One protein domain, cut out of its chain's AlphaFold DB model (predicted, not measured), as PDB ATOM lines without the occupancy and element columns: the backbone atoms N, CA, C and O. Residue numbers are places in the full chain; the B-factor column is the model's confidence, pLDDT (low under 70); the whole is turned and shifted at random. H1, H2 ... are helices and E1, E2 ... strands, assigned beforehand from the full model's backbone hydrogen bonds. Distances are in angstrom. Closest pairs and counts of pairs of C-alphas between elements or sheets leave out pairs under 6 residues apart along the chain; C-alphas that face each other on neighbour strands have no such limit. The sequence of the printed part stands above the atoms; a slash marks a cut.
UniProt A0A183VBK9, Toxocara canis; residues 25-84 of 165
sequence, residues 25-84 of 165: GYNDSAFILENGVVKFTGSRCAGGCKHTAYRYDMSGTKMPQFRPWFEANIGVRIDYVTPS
ATOM      1  N   GLY A  25     216.474 228.191 166.859       94.12
ATOM      2  CA  GLY A  25     217.559 229.141 166.627       94.12
ATOM      3  C   GLY A  25     218.096 229.190 165.195       94.12
ATOM      4  O   GLY A  25     217.417 228.854 164.227       94.12
ATOM      5  N   TYR A  26     219.335 229.657 165.075       93.31
ATOM      6  CA  TYR A  26     219.993 229.989 163.810       93.31
ATOM      7  C   TYR A  26     220.510 228.772 163.052       93.31
ATOM      8  O   TYR A  26     220.964 227.810 163.671       93.31
ATOM      9  N   ASN A  27     220.519 228.841 161.722       92.12
ATOM     10  CA  ASN A  27     221.064 227.797 160.849       92.12
ATOM     11  C   ASN A  27     222.552 227.523 161.111       92.12
ATOM     12  O   ASN A  27     222.994 226.386 161.003       92.12
ATOM     13  N   ASP A  28     223.310 228.545 161.512       91.75
ATOM     14  CA  ASP A  28     224.747 228.446 161.790       91.75
ATOM     15  C   ASP A  28     225.097 227.884 163.181       91.75
ATOM     16  O   ASP A  28     226.271 227.628 163.447       91.75
ATOM     17  N   SER A  29     224.119 227.704 164.075       93.69
ATOM     18  CA  SER A  29     224.357 227.445 165.503       93.69
ATOM     19  C   SER A  29     223.761 226.114 165.942       93.69
ATOM     20  O   SER A  29     222.547 225.993 166.099       93.69
ATOM     21  N   ALA A  30     224.596 225.106 166.158       94.81
ATOM     22  CA  ALA A  30     224.198 223.774 166.586       94.81
ATOM     23  C   ALA A  30     225.318 223.099 167.387       94.81
ATOM     24  O   ALA A  30     226.490 223.450 167.257       94.81
ATOM     25  N   PHE A  31     224.962 222.099 168.190       95.06
ATOM     26  CA  PHE A  31     225.946 221.163 168.729       95.06
ATOM     27  C   PHE A  31     226.288 220.130 167.657       95.06
ATOM     28  O   PHE A  31     225.393 219.494 167.102       95.06
ATOM     29  N   ILE A  32     227.576 219.980 167.367       94.50
ATOM     30  CA  ILE A  32     228.111 219.000 166.421       94.50
ATOM     31  C   ILE A  32     229.168 218.137 167.106       94.50
ATOM     32  O   ILE A  32     229.743 218.530 168.122       94.50
ATOM     33  N   LEU A  33     229.448 216.975 166.526       93.69
ATOM     34  CA  LEU A  33     230.568 216.131 166.923       93.69
ATOM     35  C   LEU A  33     231.754 216.402 165.994       93.69
ATOM     36  O   LEU A  33     231.656 216.210 164.786       93.69
ATOM     37  N   GLU A  34     232.874 216.836 166.565       93.06
ATOM     38  CA  GLU A  34     234.152 217.025 165.874       93.06
ATOM     39  C   GLU A  34     235.179 216.091 166.526       93.06
ATOM     40  O   GLU A  34     235.542 216.274 167.689       93.06
ATOM     41  N   ASN A  35     235.615 215.055 165.800       91.81
ATOM     42  CA  ASN A  35     236.532 214.017 166.298       91.81
ATOM     43  C   ASN A  35     236.075 213.395 167.633       91.81
ATOM     44  O   ASN A  35     236.856 213.229 168.565       91.81
ATOM     45  N   GLY A  36     234.775 213.100 167.745       91.94
ATOM     46  CA  GLY A  36     234.179 212.482 168.933       91.94
ATOM     47  C   GLY A  36     233.928 213.430 170.112       91.94
ATOM     48  O   GLY A  36     233.366 212.984 171.112       91.94
ATOM     49  N   VAL A  37     234.283 214.714 169.990       95.25
ATOM     50  CA  VAL A  37     234.067 215.751 171.008       95.25
ATOM     51  C   VAL A  37     232.945 216.687 170.572       95.25
ATOM     52  O   VAL A  37     232.896 217.121 169.422       95.25
ATOM     53  N   VAL A  38     232.042 217.024 171.497       95.62
ATOM     54  CA  VAL A  38     230.974 217.991 171.220       95.62
ATOM     55  C   VAL A  38     231.572 219.386 171.068       95.62
ATOM     56  O   VAL A  38     232.375 219.827 171.890       95.62
ATOM     57  N   LYS A  39     231.157 220.099 170.026       95.44
ATOM     58  CA  LYS A  39     231.507 221.492 169.753       95.44
ATOM     59  C   LYS A  39     230.240 222.256 169.419       95.44
ATOM     60  O   LYS A  39     229.382 221.748 168.700       95.44
ATOM     61  N   PHE A  40     230.125 223.482 169.912       95.00
ATOM     62  CA  PHE A  40     229.025 224.356 169.522       95.00
ATOM     63  C   PHE A  40     229.442 225.247 168.352       95.00
ATOM     64  O   PHE A  40     230.494 225.883 168.390       95.00
ATOM     65  N   THR A  41     228.646 225.282 167.287       93.25
ATOM     66  CA  THR A  41     228.886 226.147 166.124       93.25
ATOM     67  C   THR A  41     228.247 227.527 166.316       93.25
ATOM     68  O   THR A  41     227.569 227.792 167.309       93.25
ATOM     69  N   GLY A  42     228.477 228.437 165.371       86.31
ATOM     70  CA  GLY A  42     227.812 229.741 165.322       86.31
ATOM     71  C   GLY A  42     228.781 230.851 164.951       86.31
ATOM     72  O   GLY A  42     229.723 231.122 165.683       86.31
ATOM     73  N   SER A  43     228.544 231.525 163.830       76.75
ATOM     74  CA  SER A  43     229.331 232.681 163.391       76.75
ATOM     75  C   SER A  43     228.384 233.796 162.970       76.75
ATOM     76  O   SER A  43     227.390 233.546 162.303       76.75
ATOM     77  N   ARG A  44     228.678 235.040 163.345       66.19
ATOM     78  CA  ARG A  44     227.943 236.231 162.899       66.19
ATOM     79  C   ARG A  44     228.380 236.706 161.516       66.19
ATOM     80  O   ARG A  44     227.780 237.647 161.002       66.19
ATOM     81  N   CYS A  45     229.384 236.082 160.896       54.75
ATOM     82  CA  CYS A  45     229.843 236.475 159.567       54.75
ATOM     83  C   CYS A  45     228.869 236.000 158.481       54.75
ATOM     84  O   CYS A  45     229.122 235.028 157.775       54.75
ATOM     85  N   ALA A  46     227.771 236.729 158.302       49.44
ATOM     86  CA  ALA A  46     227.101 236.785 157.014       49.44
ATOM     87  C   ALA A  46     227.920 237.727 156.109       49.44
ATOM     88  O   ALA A  46     227.839 238.940 156.259       49.44
ATOM     89  N   GLY A  47     228.745 237.179 155.209       48.88
ATOM     90  CA  GLY A  47     229.397 237.972 154.151       48.88
ATOM     91  C   GLY A  47     230.866 238.379 154.355       48.88
ATOM     92  O   GLY A  47     231.234 239.499 154.026       48.88
ATOM     93  N   GLY A  48     231.740 237.483 154.828       42.34
ATOM     94  CA  GLY A  48     233.192 237.642 154.608       42.34
ATOM     95  C   GLY A  48     233.947 238.611 155.532       42.34
ATOM     96  O   GLY A  48     235.058 239.026 155.199       42.34
ATOM     97  N   CYS A  49     233.411 238.965 156.703       46.31
ATOM     98  CA  CYS A  49     234.166 239.753 157.681       46.31
ATOM     99  C   CYS A  49     235.358 238.962 158.256       46.31
ATOM    100  O   CYS A  49     235.200 237.853 158.764       46.31
ATOM    101  N   LYS A  50     236.547 239.582 158.220       48.88
ATOM    102  CA  LYS A  50     237.850 239.047 158.675       48.88
ATOM    103  C   LYS A  50     238.007 238.933 160.201       48.88
ATOM    104  O   LYS A  50     239.079 238.584 160.688       48.88
ATOM    105  N   HIS A  51     236.967 239.242 160.966       52.28
ATOM    106  CA  HIS A  51     236.937 239.050 162.412       52.28
ATOM    107  C   HIS A  51     235.824 238.057 162.709       52.28
ATOM    108  O   HIS A  51     234.659 238.349 162.449       52.28
ATOM    109  N   THR A  52     236.189 236.870 163.193       56.38
ATOM    110  CA  THR A  52     235.258 235.799 163.557       56.38
ATOM    111  C   THR A  52     234.416 236.255 164.744       56.38
ATOM    112  O   THR A  52     234.716 235.962 165.896       56.38
ATOM    113  N   ALA A  53     233.373 237.036 164.482       68.25
ATOM    114  CA  ALA A  53     232.418 237.416 165.503       68.25
ATOM    115  C   ALA A  53     231.550 236.190 165.776       68.25
ATOM    116  O   ALA A  53     230.646 235.874 165.011       68.25
ATOM    117  N   TYR A  54     231.838 235.457 166.842       80.44
ATOM    118  CA  TYR A  54     230.997 234.351 167.278       80.44
ATOM    119  C   TYR A  54     229.603 234.857 167.669       80.44
ATOM    120  O   TYR A  54     229.441 235.995 168.129       80.44
ATOM    121  N   ARG A  55     228.570 234.044 167.412       87.69
ATOM    122  CA  ARG A  55     227.185 234.409 167.755       87.69
ATOM    123  C   ARG A  55     226.947 234.348 169.258       87.69
ATOM    124  O   ARG A  55     226.260 235.211 169.792       87.69
ATOM    125  N   TYR A  56     227.527 233.343 169.895       89.88
ATOM    126  CA  TYR A  56     227.492 233.129 171.330       89.88
ATOM    127  C   TYR A  56     228.923 232.970 171.830       89.88
ATOM    128  O   TYR A  56     229.771 232.475 171.087       89.88
ATOM    129  N   ASP A  57     229.175 233.303 173.092       90.38
ATOM    130  CA  ASP A  57     230.512 233.184 173.695       90.38
ATOM    131  C   ASP A  57     231.038 231.739 173.672       90.38
ATOM    132  O   ASP A  57     232.237 231.498 173.591       90.38
ATOM    133  N   MET A  58     230.129 230.757 173.683       89.94
ATOM    134  CA  MET A  58     230.466 229.334 173.599       89.94
ATOM    135  C   MET A  58     230.664 228.813 172.165       89.94
ATOM    136  O   MET A  58     231.034 227.651 171.990       89.94
ATOM    137  N   SER A  59     230.379 229.608 171.127       91.50
ATOM    138  CA  SER A  59     230.565 229.162 169.743       91.50
ATOM    139  C   SER A  59     232.052 228.988 169.427       91.50
ATOM    140  O   SER A  59     232.888 229.813 169.773       91.50
ATOM    141  N   GLY A  60     232.385 227.886 168.757       88.88
ATOM    142  CA  GLY A  60     233.760 227.460 168.492       88.88
ATOM    143  C   GLY A  60     234.373 226.612 169.611       88.88
ATOM    144  O   GLY A  60     235.322 225.871 169.347       88.88
ATOM    145  N   THR A  61     233.809 226.646 170.820       91.19
ATOM    146  CA  THR A  61     234.351 225.960 171.997       91.19
ATOM    147  C   THR A  61     234.052 224.460 171.973       91.19
ATOM    148  O   THR A  61     232.922 224.028 171.724       91.19
ATOM    149  N   LYS A  62     235.085 223.656 172.257       95.25
ATOM    150  CA  LYS A  62     234.972 222.208 172.484       95.25
ATOM    151  C   LYS A  62     234.525 221.932 173.915       95.25
ATOM    152  O   LYS A  62     234.971 222.594 174.844       95.25
ATOM    153  N   MET A  63     233.688 220.915 174.089       96.12
ATOM    154  CA  MET A  63     233.088 220.532 175.367       96.12
ATOM    155  C   MET A  63     233.376 219.047 175.647       96.12
ATOM    156  O   MET A  63     232.503 218.200 175.444       96.12
ATOM    157  N   PRO A  64     234.601 218.700 176.098       96.31
ATOM    158  CA  PRO A  64     235.047 217.308 176.220       96.31
ATOM    159  C   PRO A  64     234.197 216.450 177.161       96.31
ATOM    160  O   PRO A  64     234.030 215.264 176.914       96.31
ATOM    161  N   GLN A  65     233.632 217.053 178.211       96.69
ATOM    162  CA  GLN A  65     232.849 216.344 179.231       96.69
ATOM    163  C   GLN A  65     231.361 216.203 178.881       96.69
ATOM    164  O   GLN A  65     230.643 215.453 179.535       96.69
ATOM    165  N   PHE A  66     230.886 216.886 177.836       95.25
ATOM    166  CA  PHE A  66     229.461 216.917 177.507       95.25
ATOM    167  C   PHE A  66     228.960 215.545 177.039       95.25
ATOM    168  O   PHE A  66     227.974 215.030 177.558       95.25
ATOM    169  N   ARG A  67     229.678 214.908 176.106       94.12
ATOM    170  CA  ARG A  67     229.333 213.563 175.631       94.12
ATOM    171  C   ARG A  67     229.443 212.498 176.737       94.12
ATOM    172  O   ARG A  67     228.439 211.820 176.939       94.12
ATOM    173  N   PRO A  68     230.571 212.363 177.472       95.25
ATOM    174  CA  PRO A  68     230.682 211.387 178.558       95.25
ATOM    175  C   PRO A  68     229.557 211.499 179.589       95.25
ATOM    176  O   PRO A  68     229.027 210.486 180.039       95.25
ATOM    177  N   TRP A  69     229.131 212.724 179.916       96.31
ATOM    178  CA  TRP A  69     228.003 212.932 180.819       96.31
ATOM    179  C   TRP A  69     226.687 212.381 180.245       96.31
ATOM    180  O   TRP A  69     225.944 211.718 180.966       96.31
ATOM    181  N   PHE A  70     226.401 212.596 178.955       95.19
ATOM    182  CA  PHE A  70     225.193 212.071 178.298       95.19
ATOM    183  C   PHE A  70     225.201 210.536 178.214       95.19
ATOM    184  O   PHE A  70     224.188 209.893 178.491       95.19
ATOM    185  N   GLU A  71     226.342 209.940 177.870       94.62
ATOM    186  CA  GLU A  71     226.498 208.481 177.805       94.62
ATOM    187  C   GLU A  71     226.286 207.838 179.187       94.62
ATOM    188  O   GLU A  71     225.545 206.865 179.302       94.62
ATOM    189  N   ALA A  72     226.858 208.424 180.246       95.69
ATOM    190  CA  ALA A  72     226.778 207.881 181.601       95.69
ATOM    191  C   ALA A  72     225.404 208.052 182.275       95.69
ATOM    192  O   ALA A  72     225.010 207.194 183.061       95.69
ATOM    193  N   ASN A  73     224.681 209.148 182.005       97.06
ATOM    194  CA  ASN A  73     223.478 209.502 182.774       97.06
ATOM    195  C   ASN A  73     222.159 209.232 182.048       97.06
ATOM    196  O   ASN A  73     221.141 209.024 182.699       97.06
ATOM    197  N   ILE A  74     222.149 209.272 180.713       93.50
ATOM    198  CA  ILE A  74     220.908 209.155 179.933       93.50
ATOM    199  C   ILE A  74     220.984 208.090 178.829       93.50
ATOM    200  O   ILE A  74     220.071 207.988 178.013       93.50
ATOM    201  N   GLY A  75     222.059 207.290 178.802       90.31
ATOM    202  CA  GLY A  75     222.189 206.121 177.927       90.31
ATOM    203  C   GLY A  75     222.281 206.448 176.433       90.31
ATOM    204  O   GLY A  75     221.928 205.618 175.595       90.31
ATOM    205  N   VAL A  76     222.720 207.659 176.080       89.38
ATOM    206  CA  VAL A  76     222.905 208.049 174.675       89.38
ATOM    207  C   VAL A  76     224.012 207.212 174.041       89.38
ATOM    208  O   VAL A  76     225.062 207.009 174.642       89.38
ATOM    209  N   ARG A  77     223.794 206.769 172.798       89.62
ATOM    210  CA  ARG A  77     224.807 206.087 171.987       89.62
ATOM    211  C   ARG A  77     225.040 206.852 170.689       89.62
ATOM    212  O   ARG A  77     224.086 207.201 169.998       89.62
ATOM    213  N   ILE A  78     226.302 207.120 170.368       85.88
ATOM    214  CA  ILE A  78     226.695 207.948 169.213       85.88
ATOM    215  C   ILE A  78     226.403 207.283 167.857       85.88
ATOM    216  O   ILE A  78     226.276 207.967 166.847       85.88
ATOM    217  N   ASP A  79     226.301 205.956 167.842       89.25
ATOM    218  CA  ASP A  79     225.985 205.129 166.676       89.25
ATOM    219  C   ASP A  79     224.476 205.069 166.381       89.25
ATOM    220  O   ASP A  79     224.070 204.635 165.304       89.25
ATOM    221  N   TYR A  80     223.635 205.537 167.308       91.56
ATOM    222  CA  TYR A  80     222.188 205.574 167.149       91.56
ATOM    223  C   TYR A  80     221.711 206.984 166.781       91.56
ATOM    224  O   TYR A  80     221.537 207.851 167.638       91.56
ATOM    225  N   VAL A  81     221.483 207.213 165.485       90.69
ATOM    226  CA  VAL A  81     221.115 208.526 164.933       90.69
ATOM    227  C   VAL A  81     219.734 208.480 164.283       90.69
ATOM    228  O   VAL A  81     219.422 207.569 163.521       90.69
ATOM    229  N   THR A  82     218.918 209.507 164.535       92.25
ATOM    230  CA  THR A  82     217.589 209.691 163.933       92.25
ATOM    231  C   THR A  82     217.579 210.912 162.994       92.25
ATOM    232  O   THR A  82     217.317 212.047 163.422       92.25
ATOM    233  N   PRO A  83     217.904 210.734 161.698       93.75
ATOM    234  CA  PRO A  83     217.941 211.842 160.748       93.75
ATOM    235  C   PRO A  83     216.545 212.448 160.545       93.75
ATOM    236  O   PRO A  83     215.542 211.740 160.496       93.75
ATOM    237  N   SER A  84     216.481 213.777 160.438       95.88
ATOM    238  CA  SER A  84     215.249 214.495 160.077       95.88
ATOM    239  C   SER A  84     214.943 214.305 158.593       95.88
ATOM    240  O   SER A  84     215.871 214.294 157.787       95.88
TER     241      SER A  84
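What this domain is: This is residues 25 to 84 of the 165 residues of a protein of Toxocara canis (UniProt A0A183VBK9). With little regular structure, this is a long loop and a short helix at opposite ends of a small two-stranded hairpin, E1 and E2. Residues 41 to 65 run out and fold back to E2; residues 69 to 75, of which 69 to 74 belong to H1, and the tail 79 to 84 stick out. The 60 printed residues, 17 in named elements, run E1, E2, H1: a mixed class, loose, with a radius of gyration of the C-alphas of 13.8 A, spanning 41 by 26 by 20 A.

Where its parts are: Find C-alpha 31 at (225.946, 221.163, 168.729); E1 runs 9.6 A to residue 34. E2, residues 37 to 40, covers 10.1 A. H1, residues 66 to 74, runs 11.8 A to C-alpha 74 at (220.908, 209.155, 179.933).

How they stand to each other: E1 and E2 form an antiparallel hairpin at 139 degrees; look for N 39 and O 32, 2.8 A apart. Residues 38 to 39 of E2 pair antiparallel with 62 to 63. The closest C-alphas of E2 and H1, Val 38 and Arg 67, are 6.5 A apart. E1 and H1 are apart. In H1 every O i to N i+4 pair is within hydrogen-bond range.

The domain as a whole: The farthest C-alphas, Lys 50 and Gly 75, are 41.2 A apart. The printed part has no cut; the link E2 to H1 is long. Residues 44 to 53 have pLDDT under 70.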